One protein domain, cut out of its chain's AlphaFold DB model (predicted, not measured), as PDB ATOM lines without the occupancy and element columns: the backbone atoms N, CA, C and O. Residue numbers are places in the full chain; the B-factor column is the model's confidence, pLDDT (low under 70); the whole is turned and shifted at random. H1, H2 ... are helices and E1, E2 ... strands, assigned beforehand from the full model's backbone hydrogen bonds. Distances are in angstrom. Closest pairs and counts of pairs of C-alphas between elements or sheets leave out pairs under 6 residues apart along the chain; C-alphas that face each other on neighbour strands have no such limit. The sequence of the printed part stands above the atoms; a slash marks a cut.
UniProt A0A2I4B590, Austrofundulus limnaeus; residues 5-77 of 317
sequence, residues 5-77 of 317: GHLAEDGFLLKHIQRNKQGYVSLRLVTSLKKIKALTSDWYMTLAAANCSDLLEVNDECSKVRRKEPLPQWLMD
ATOM      1  N   GLY A   5      58.327  -0.014 128.606       93.75
ATOM      2  CA  GLY A   5      57.426   0.372 129.694       93.75
ATOM      3  C   GLY A   5      56.041  -0.276 129.605       93.75
ATOM      4  O   GLY A   5      55.450  -0.609 130.624       93.75
ATOM      5  N   HIS A   6      55.517  -0.529 128.399       94.25
ATOM      6  CA  HIS A   6      54.214  -1.192 128.276       94.25
ATOM      7  C   HIS A   6      54.301  -2.695 128.535       94.25
ATOM      8  O   HIS A   6      53.450  -3.254 129.222       94.25
ATOM      9  N   LEU A   7      55.326  -3.346 127.985       93.88
ATOM     10  CA  LEU A   7      55.572  -4.769 128.203       93.88
ATOM     11  C   LEU A   7      55.938  -5.062 129.664       93.88
ATOM     12  O   LEU A   7      55.666  -6.153 130.159       93.88
ATOM     13  N   ALA A   8      56.511  -4.082 130.363       93.25
ATOM     14  CA  ALA A   8      56.794  -4.159 131.785       93.25
ATOM     15  C   ALA A   8      55.524  -4.247 132.647       93.25
ATOM     16  O   ALA A   8      55.572  -4.917 133.678       93.25
ATOM     17  N   GLU A   9      54.432  -3.606 132.219       91.69
ATOM     18  CA  GLU A   9      53.153  -3.511 132.936       91.69
ATOM     19  C   GLU A   9      52.124  -4.576 132.523       91.69
ATOM     20  O   GLU A   9      51.220  -4.898 133.296       91.69
ATOM     21  N   ASP A  10      52.231  -5.138 131.314       86.94
ATOM     22  CA  ASP A  10      51.319  -6.178 130.828       86.94
ATOM     23  C   ASP A  10      52.060  -7.456 130.410       86.94
ATOM     24  O   ASP A  10      52.679  -7.554 129.346       86.94
ATOM     25  N   GLY A  11      51.909  -8.491 131.238       89.75
ATOM     26  CA  GLY A  11      52.485  -9.810 131.005       89.75
ATOM     27  C   GLY A  11      51.875 -10.586 129.833       89.75
ATOM     28  O   GLY A  11      52.489 -11.553 129.384       89.75
ATOM     29  N   PHE A  12      50.699 -10.215 129.300       92.75
ATOM     30  CA  PHE A  12      50.050 -10.998 128.237       92.75
ATOM     31  C   PHE A  12      50.862 -11.003 126.938       92.75
ATOM     32  O   PHE A  12      51.172 -12.070 126.398       92.75
ATOM     33  N   LEU A  13      51.205  -9.820 126.424       93.31
ATOM     34  CA  LEU A  13      51.969  -9.705 125.182       93.31
ATOM     35  C   LEU A  13      53.415 -10.155 125.401       93.31
ATOM     36  O   LEU A  13      53.955 -10.904 124.585       93.31
ATOM     37  N   LEU A  14      53.995  -9.788 126.545       93.94
ATOM     38  CA  LEU A  14      55.333 -10.209 126.941       93.94
ATOM     39  C   LEU A  14      55.475 -11.739 126.948       93.94
ATOM     40  O   LEU A  14      56.433 -12.264 126.387       93.94
ATOM     41  N   LYS A  15      54.487 -12.471 127.475       93.31
ATOM     42  CA  LYS A  15      54.458 -13.943 127.456       93.31
ATOM     43  C   LYS A  15      54.536 -14.526 126.046       93.31
ATOM     44  O   LYS A  15      55.152 -15.574 125.853       93.31
ATOM     45  N   HIS A  16      53.917 -13.878 125.059       92.88
ATOM     46  CA  HIS A  16      53.960 -14.328 123.666       92.88
ATOM     47  C   HIS A  16      55.306 -14.031 123.011       92.88
ATOM     48  O   HIS A  16      55.840 -14.906 122.331       92.88
ATOM     49  N   ILE A  17      55.877 -12.853 123.277       93.62
ATOM     50  CA  ILE A  17      57.220 -12.479 122.817       93.62
ATOM     51  C   ILE A  17      58.245 -13.452 123.403       93.62
ATOM     52  O   ILE A  17      58.959 -14.109 122.654       93.62
ATOM     53  N   GLN A  18      58.237 -13.641 124.727       92.12
ATOM     54  CA  GLN A  18      59.118 -14.577 125.421       92.12
ATOM     55  C   GLN A  18      58.962 -16.006 124.899       92.12
ATOM     56  O   GLN A  18      59.935 -16.756 124.920       92.12
ATOM     57  N   ARG A  19      57.769 -16.424 124.430       90.19
ATOM     58  CA  ARG A  19      57.513 -17.792 123.933       90.19
ATOM     59  C   ARG A  19      58.439 -18.173 122.780       90.19
ATOM     60  O   ARG A  19      58.890 -19.319 122.765       90.19
ATOM     61  N   ASN A  20      58.752 -17.233 121.898       90.00
ATOM     62  CA  ASN A  20      59.603 -17.436 120.735       90.00
ATOM     63  C   ASN A  20      61.005 -16.854 120.975       90.00
ATOM     64  O   ASN A  20      61.127 -15.697 121.358       90.00
ATOM     65  N   LYS A  21      62.067 -17.617 120.681       86.38
ATOM     66  CA  LYS A  21      63.460 -17.137 120.792       86.38
ATOM     67  C   LYS A  21      63.731 -15.890 119.941       86.38
ATOM     68  O   LYS A  21      64.551 -15.067 120.310       86.38
ATOM     69  N   GLN A  22      63.029 -15.747 118.819       89.38
ATOM     70  CA  GLN A  22      63.157 -14.605 117.912       89.38
ATOM     71  C   GLN A  22      62.192 -13.452 118.239       89.38
ATOM     72  O   GLN A  22      62.181 -12.458 117.522       89.38
ATOM     73  N   GLY A  23      61.334 -13.589 119.259       91.94
ATOM     74  CA  GLY A  23      60.395 -12.540 119.675       91.94
ATOM     75  C   GLY A  23      59.174 -12.334 118.769       91.94
ATOM     76  O   GLY A  23      58.418 -11.387 118.983       91.94
ATOM     77  N   TYR A  24      58.951 -13.198 117.771       95.69
ATOM     78  CA  TYR A  24      57.805 -13.077 116.865       95.69
ATOM     79  C   TYR A  24      56.468 -13.392 117.531       95.69
ATOM     80  O   TYR A  24      56.293 -14.430 118.176       95.69
ATOM     81  N   VAL A  25      55.486 -12.546 117.231       96.31
ATOM     82  CA  VAL A  25      54.086 -12.660 117.635       96.31
ATOM     83  C   VAL A  25      53.200 -12.650 116.387       96.31
ATOM     84  O   VAL A  25      53.469 -11.934 115.429       96.31
ATOM     85  N   SER A  26      52.137 -13.457 116.367       96.31
ATOM     86  CA  SER A  26      51.203 -13.488 115.233       96.31
ATOM     87  C   SER A  26      50.487 -12.149 115.057       96.31
ATOM     88  O   SER A  26      49.941 -11.616 116.023       96.31
ATOM     89  N   LEU A  27      50.387 -11.668 113.814       97.19
ATOM     90  CA  LEU A  27      49.601 -10.474 113.498       97.19
ATOM     91  C   LEU A  27      48.137 -10.625 113.911       97.19
ATOM     92  O   LEU A  27      47.574  -9.696 114.468       97.19
ATOM     93  N   ARG A  28      47.544 -11.815 113.761       97.00
ATOM     94  CA  ARG A  28      46.163 -12.076 114.206       97.00
ATOM     95  C   ARG A  28      45.993 -11.895 115.713       97.00
ATOM     96  O   ARG A  28      44.979 -11.363 116.158       97.00
ATOM     97  N   LEU A  29      46.994 -12.310 116.493       96.25
ATOM     98  CA  LEU A  29      46.992 -12.085 117.936       96.25
ATOM     99  C   LEU A  29      47.067 -10.589 118.240       96.25
ATOM    100  O   LEU A  29      46.287 -10.101 119.053       96.25
ATOM    101  N   VAL A  30      47.952  -9.866 117.553       96.75
ATOM    102  CA  VAL A  30      48.090  -8.410 117.691       96.75
ATOM    103  C   VAL A  30      46.783  -7.693 117.338       96.75
ATOM    104  O   VAL A  30      46.306  -6.893 118.136       96.75
ATOM    105  N   THR A  31      46.133  -8.044 116.225       97.31
ATOM    106  CA  THR A  31      44.826  -7.495 115.824       97.31
ATOM    107  C   THR A  31      43.747  -7.744 116.879       97.31
ATOM    108  O   THR A  31      42.905  -6.888 117.127       97.31
ATOM    109  N   SER A  32      43.785  -8.895 117.558       96.38
ATOM    110  CA  SER A  32      42.815  -9.231 118.606       96.38
ATOM    111  C   SER A  32      43.014  -8.480 119.931       96.38
ATOM    112  O   SER A  32      42.131  -8.524 120.792       96.38
ATOM    113  N   LEU A  33      44.142  -7.780 120.117       94.94
ATOM    114  CA  LEU A  33      44.401  -7.002 121.329       94.94
ATOM    115  C   LEU A  33      43.360  -5.894 121.463       94.94
ATOM    116  O   LEU A  33      43.118  -5.160 120.513       94.94
ATOM    117  N   LYS A  34      42.798  -5.716 122.664       94.75
ATOM    118  CA  LYS A  34      41.673  -4.793 122.919       94.75
ATOM    119  C   LYS A  34      41.856  -3.404 122.294       94.75
ATOM    120  O   LYS A  34      40.927  -2.884 121.691       94.75
ATOM    121  N   LYS A  35      43.062  -2.832 122.406       94.38
ATOM    122  CA  LYS A  35      43.392  -1.500 121.869       94.38
ATOM    123  C   LYS A  35      43.399  -1.447 120.338       94.38
ATOM    124  O   LYS A  35      43.011  -0.436 119.778       94.38
ATOM    125  N   ILE A  36      43.834  -2.518 119.675       96.00
ATOM    126  CA  ILE A  36      43.904  -2.595 118.207       96.00
ATOM    127  C   ILE A  36      42.558  -3.035 117.640       96.00
ATOM    128  O   ILE A  36      42.074  -2.421 116.698       96.00
ATOM    129  N   LYS A  37      41.903  -4.011 118.277       96.81
ATOM    130  CA  LYS A  37      40.568  -4.496 117.916       96.81
ATOM    131  C   LYS A  37      39.511  -3.389 117.930       96.81
ATOM    132  O   LYS A  37      38.558  -3.453 117.164       96.81
ATOM    133  N   ALA A  38      39.680  -2.380 118.786       97.00
ATOM    134  CA  ALA A  38      38.827  -1.193 118.809       97.00
ATOM    135  C   ALA A  38      38.991  -0.293 117.566       97.00
ATOM    136  O   ALA A  38      38.081   0.465 117.251       97.00
ATOM    137  N   LEU A  39      40.130  -0.373 116.871       97.06
ATOM    138  CA  LEU A  39      40.431   0.399 115.660       97.06
ATOM    139  C   LEU A  39      40.158  -0.408 114.388       97.06
ATOM    140  O   LEU A  39      39.634   0.123 113.414       97.06
ATOM    141  N   THR A  40      40.535  -1.688 114.374       97.25
ATOM    142  CA  THR A  40      40.334  -2.575 113.227       97.25
ATOM    143  C   THR A  40      40.233  -4.038 113.653       97.25
ATOM    144  O   THR A  40      40.976  -4.511 114.512       97.25
ATOM    145  N   SER A  41      39.323  -4.777 113.020       96.00
ATOM    146  CA  SER A  41      39.253  -6.241 113.091       96.00
ATOM    147  C   SER A  41      40.128  -6.931 112.046       96.00
ATOM    148  O   SER A  41      40.352  -8.141 112.133       96.00
ATOM    149  N   ASP A  42      40.612  -6.181 111.057       96.56
ATOM    150  CA  ASP A  42      41.211  -6.739 109.857       96.56
ATOM    151  C   ASP A  42      42.723  -6.821 110.011       96.56
ATOM    152  O   ASP A  42      43.443  -5.826 110.152       96.56
ATOM    153  N   TRP A  43      43.234  -8.048 109.946       95.56
ATOM    154  CA  TRP A  43      44.661  -8.287 110.123       95.56
ATOM    155  C   TRP A  43      45.500  -7.683 108.987       95.56
ATOM    156  O   TRP A  43      46.641  -7.310 109.234       95.56
ATOM    157  N   TYR A  44      44.940  -7.502 107.783       97.00
ATOM    158  CA  TYR A  44      45.603  -6.799 106.675       97.00
ATOM    159  C   TYR A  44      45.866  -5.321 106.990       97.00
ATOM    160  O   TYR A  44      46.936  -4.810 106.673       97.00
ATOM    161  N   MET A  45      44.933  -4.644 107.669       97.44
ATOM    162  CA  MET A  45      45.145  -3.265 108.122       97.44
ATOM    163  C   MET A  45      46.207  -3.207 109.219       97.44
ATOM    164  O   MET A  45      47.055  -2.320 109.226       97.44
ATOM    165  N   THR A  46      46.212  -4.201 110.114       97.44
ATOM    166  CA  THR A  46      47.261  -4.330 111.138       97.44
ATOM    167  C   THR A  46      48.633  -4.596 110.507       97.44
ATOM    168  O   THR A  46      49.620  -4.022 110.951       97.44
ATOM    169  N   LEU A  47      48.699  -5.432 109.465       97.88
ATOM    170  CA  LEU A  47      49.910  -5.706 108.687       97.88
ATOM    171  C   LEU A  47      50.437  -4.431 108.024       97.88
ATOM    172  O   LEU A  47      51.610  -4.107 108.179       97.88
ATOM    173  N   ALA A  48      49.571  -3.694 107.322       97.62
ATOM    174  CA  ALA A  48      49.947  -2.440 106.677       97.62
ATOM    175  C   ALA A  48      50.493  -1.431 107.700       97.62
ATOM    176  O   ALA A  48      51.565  -0.869 107.498       97.62
ATOM    177  N   ALA A  49      49.817  -1.277 108.843       97.00
ATOM    178  CA  ALA A  49      50.287  -0.423 109.930       97.00
ATOM    179  C   ALA A  49      51.619  -0.903 110.533       97.00
ATOM    180  O   ALA A  49      52.473  -0.083 110.865       97.00
ATOM    181  N   ALA A  50      51.818  -2.219 110.667       96.62
ATOM    182  CA  ALA A  50      53.065  -2.790 111.168       96.62
ATOM    183  C   ALA A  50      54.240  -2.543 110.210       96.62
ATOM    184  O   ALA A  50      55.328  -2.232 110.681       96.62
ATOM    185  N   ASN A  51      54.016  -2.609 108.894       97.06
ATOM    186  CA  ASN A  51      55.033  -2.295 107.884       97.06
ATOM    187  C   ASN A  51      55.457  -0.820 107.906       97.06
ATOM    188  O   ASN A  51      56.606  -0.508 107.609       97.06
ATOM    189  N   CYS A  52      54.551   0.086 108.282       96.12
ATOM    190  CA  CYS A  52      54.851   1.510 108.441       96.12
ATOM    191  C   CYS A  52      55.449   1.864 109.815       96.12
ATOM    192  O   CYS A  52      55.672   3.038 110.091       96.12
ATOM    193  N   SER A  53      55.654   0.888 110.705       96.75
ATOM    194  CA  SER A  53      56.123   1.135 112.069       96.75
ATOM    195  C   SER A  53      57.644   1.242 112.139       96.75
ATOM    196  O   SER A  53      58.383   0.383 111.652       96.75
ATOM    197  N   ASP A  54      58.130   2.235 112.874       95.12
ATOM    198  CA  ASP A  54      59.560   2.363 113.151       95.12
ATOM    199  C   ASP A  54      60.048   1.327 114.169       95.12
ATOM    200  O   ASP A  54      61.194   0.895 114.103       95.12
ATOM    201  N   LEU A  55      59.165   0.857 115.055       95.19
ATOM    202  CA  LEU A  55      59.510  -0.039 116.166       95.19
ATOM    203  C   LEU A  55      59.426  -1.528 115.815       95.19
ATOM    204  O   LEU A  55      59.978  -2.369 116.531       95.19
ATOM    205  N   LEU A  56      58.676  -1.874 114.768       96.75
ATOM    206  CA  LEU A  56      58.300  -3.251 114.463       96.75
ATOM    207  C   LEU A  56      58.761  -3.670 113.078       96.75
ATOM    208  O   LEU A  56      58.730  -2.880 112.143       96.75
ATOM    209  N   GLU A  57      59.126  -4.935 112.950       96.31
ATOM    210  CA  GLU A  57      59.380  -5.574 111.668       96.31
ATOM    211  C   GLU A  57      58.490  -6.796 111.491       96.31
ATOM    212  O   GLU A  57      58.197  -7.544 112.433       96.31
ATOM    213  N   VAL A  58      58.037  -6.967 110.260       97.81
ATOM    214  CA  VAL A  58      57.194  -8.074 109.837       97.81
ATOM    215  C   VAL A  58      58.087  -9.140 109.207       97.81
ATOM    216  O   VAL A  58      59.081  -8.819 108.565       97.81
ATOM    217  N   ASN A  59      57.760 -10.414 109.424       96.75
ATOM    218  CA  ASN A  59      58.475 -11.510 108.775       96.75
ATOM    219  C   ASN A  59      58.202 -11.564 107.261       96.75
ATOM    220  O   ASN A  59      57.191 -11.050 106.789       96.75
ATOM    221  N   ASP A  60      59.029 -12.302 106.524       96.06
ATOM    222  CA  ASP A  60      58.910 -12.421 105.061       96.06
ATOM    223  C   ASP A  60      57.536 -12.951 104.603       96.06
ATOM    224  O   ASP A  60      56.980 -12.511 103.602       96.06
ATOM    225  N   GLU A  61      56.928 -13.850 105.383       96.06
ATOM    226  CA  GLU A  61      55.593 -14.408 105.108       96.06
ATOM    227  C   GLU A  61      54.431 -13.449 105.434       96.06
ATOM    228  O   GLU A  61      53.266 -13.821 105.278       96.06
ATOM    229  N   CYS A  62      54.708 -12.251 105.957       96.25
ATOM    230  CA  CYS A  62      53.703 -11.265 106.364       96.25
ATOM    231  C   CYS A  62      52.661 -11.791 107.375       96.25
ATOM    232  O   CYS A  62      51.511 -11.348 107.404       96.25
ATOM    233  N   SER A  63      53.047 -12.752 108.216       96.25
ATOM    234  CA  SER A  63      52.167 -13.467 109.152       96.25
ATOM    235  C   SER A  63      52.431 -13.120 110.623       96.25
ATOM    236  O   SER A  63      51.548 -13.261 111.486       96.25
ATOM    237  N   LYS A  64      53.644 -12.654 110.931       97.06
ATOM    238  CA  LYS A  64      54.138 -12.375 112.281       97.06
ATOM    239  C   LYS A  64      54.908 -11.063 112.309       97.06
ATOM    240  O   LYS A  64      55.487 -10.642 111.317       97.06
ATOM    241  N   VAL A  65      54.949 -10.463 113.487       97.06
ATOM    242  CA  VAL A  65      55.660  -9.219 113.762       97.06
ATOM    243  C   VAL A  65      56.558  -9.401 114.980       97.06
ATOM    244  O   VAL A  65      56.205 -10.138 115.907       97.06
ATOM    245  N   ARG A  66      57.716  -8.750 114.992       95.88
ATOM    246  CA  ARG A  66      58.590  -8.633 116.165       95.88
ATOM    247  C   ARG A  66      59.104  -7.206 116.296       95.88
ATOM    248  O   ARG A  66      58.892  -6.375 115.419       95.88
ATOM    249  N   ARG A  67      59.753  -6.915 117.418       96.81
ATOM    250  CA  ARG A  67      60.480  -5.655 117.586       96.81
ATOM    251  C   ARG A  67      61.742  -5.669 116.731       96.81
ATOM    252  O   ARG A  67      62.395  -6.709 116.669       96.81
ATOM    253  N   LYS A  68      62.078  -4.522 116.138       95.62
ATOM    254  CA  LYS A  68      63.380  -4.319 115.483       95.62
ATOM    255  C   LYS A  68      64.498  -4.324 116.520       95.62
ATOM    256  O   LYS A  68      65.454  -5.081 116.418       95.62
ATOM    257  N   GLU A  69      64.328  -3.511 117.562       94.69
ATOM    258  CA  GLU A  69      65.232  -3.513 118.703       94.69
ATOM    259  C   GLU A  69      64.919  -4.710 119.613       94.69
ATOM    260  O   GLU A  69      63.762  -4.868 120.045       94.69
ATOM    261  N   PRO A  70      65.918  -5.562 119.911       91.81
ATOM    262  CA  PRO A  70      65.711  -6.725 120.755       91.81
ATOM    263  C   PRO A  70      65.175  -6.314 122.128       91.81
ATOM    264  O   PRO A  70      65.383  -5.203 122.615       91.81
ATOM    265  N   LEU A  71      64.437  -7.228 122.755       92.44
ATOM    266  CA  LEU A  71      63.922  -6.986 124.092       92.44
ATOM    267  C   LEU A  71      65.095  -6.947 125.085       92.44
ATOM    268  O   LEU A  71      65.934  -7.851 125.037       92.44
ATOM    269  N   PRO A  72      65.158  -5.966 125.999       93.25
ATOM    270  CA  PRO A  72      66.225  -5.930 126.985       93.25
ATOM    271  C   PRO A  72      66.175  -7.160 127.902       93.25
ATOM    272  O   PRO A  72      65.099  -7.684 128.211       93.25
ATOM    273  N   GLN A  73      67.350  -7.612 128.351       90.62
ATOM    274  CA  GLN A  73      67.503  -8.862 129.112       90.62
ATOM    275  C   GLN A  73      66.634  -8.891 130.373       90.62
ATOM    276  O   GLN A  73      65.905  -9.855 130.585       90.62
ATOM    277  N   TRP A  74      66.587  -7.791 131.133       90.88
ATOM    278  CA  TRP A  74      65.762  -7.686 132.345       90.88
ATOM    279  C   TRP A  74      64.268  -7.951 132.098       90.88
ATOM    280  O   TRP A  74      63.554  -8.388 132.994       90.88
ATOM    281  N   LEU A  75      63.771  -7.687 130.886       91.69
ATOM    282  CA  LEU A  75      62.377  -7.908 130.515       91.69
ATOM    283  C   LEU A  75      62.166  -9.324 129.952       91.69
ATOM    284  O   LEU A  75      61.095  -9.912 130.138       91.69
ATOM    285  N   MET A  76      63.191  -9.897 129.312       89.75
ATOM    286  CA  MET A  76      63.211 -11.313 128.922       89.75
ATOM    287  C   MET A  76      63.160 -12.227 130.143       89.75
ATOM    288  O   MET A  76      62.382 -13.180 130.148       89.75
ATOM    289  N   ASP A  77      63.878 -11.841 131.190       87.44
ATOM    290  CA  ASP A  77      63.915 -12.490 132.494       87.44
ATOM    291  C   ASP A  77      62.914 -11.849 133.460       87.44
ATOM    292  O   ASP A  77      63.157 -11.746 134.653       87.44
TER     293      ASP A  77
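What this domain is: This is residues 5 to 77 of the 317 residues of a protein of Austrofundulus limnaeus (UniProt A0A2I4B590). A small hairpin of two short strands, E1 and E2, sits in the middle between two groups of short helices: H3, H4 and H5 towards one end of the longest axis, and H1, H2 and H6 towards the other. H3 and H5 pack together beside the hairpin, while the group of H1, H2 and H6 is more loosely joined. The printed part has 73 residues with six named helices and two named strands, in the order H1 H2 H3 H4 H5 E1 E2 H6; the sheet, E1 - E2, is antiparallel and the class is mostly helix. The whole is compact, with a radius of gyration of the C-alphas of 11.9 A and spans of 33 by 26 by 20 A.

How they stand to each other: E1, residues 56 to 58, and E2, residues 64 to 67, form an antiparallel hairpin, with 151 degrees between their directions. N 57 and O 66, and N 66 and O 57, are within hydrogen-bond range, each at 2.9 A. Residues 25 to 26 also pair, antiparallel, with residues 64 to 65 of E2. The closest C-alphas of H5, residues 43 to 51, and E1 are those of Ala 50 and Leu 56, 6.2 A apart. H3, residues 27 to 32, comes closest to E2 at the C-alphas of Leu 27 and Lys 64, 5.1 A apart. H3 and H5 touch at a steep tilt of 62 degrees, opposite ways; their closest C-alphas, of Thr 31 and Trp 43, are 5.8 A apart. H4, residues 34 to 37, is close to H3 but not clearly touching, at 5.6 A between the C-alphas of Lys 37 and Thr 31. H1, residues 5 to 9, and H2, residues 11 to 19, only just touch, with 3 pairs of C-alphas within 8 A, and only at the corner; the closest C-alphas, of Leu 7 and Leu 14, are 5.6 A apart. H6, residues 73 to 76, is close to H2 but not clearly touching, at 6.3 A between the C-alphas of Met 76 and Gln 18. H2 and H3 are apart, as are H5 and H6. Each O i to N i+4 pair is within hydrogen-bond range in H3 and H5, against 4 of 5 in H2 and 0 of 1 in H1, where 1 of 2 O i to N i+3 pairs is within range; H4 and H6 are too short for an O i to N i+4 pair.

Where its parts are: E2 measures 10.7 A from C-alpha 64 at (54.138, -12.375, 112.281) to C-alpha 67, and E1 6.8 A. H5 measures 12.2 A, H2 11.8 A and H3 8.6 A. H1 begins at C-alpha 5, (57.426, 0.372, 129.694), and H6 ends at C-alpha 76, (63.211, -11.313, 128.922).

The domain as a whole: The two C-alphas farthest apart, of Asp 42 and Trp 74, are 33.3 A apart. The printed part has no cut and no long link; the link from H2 to H3, with 7 residues, is short, and the others are tight. The mean pLDDT of the printed part is 94.6, and no printed residue is under 70.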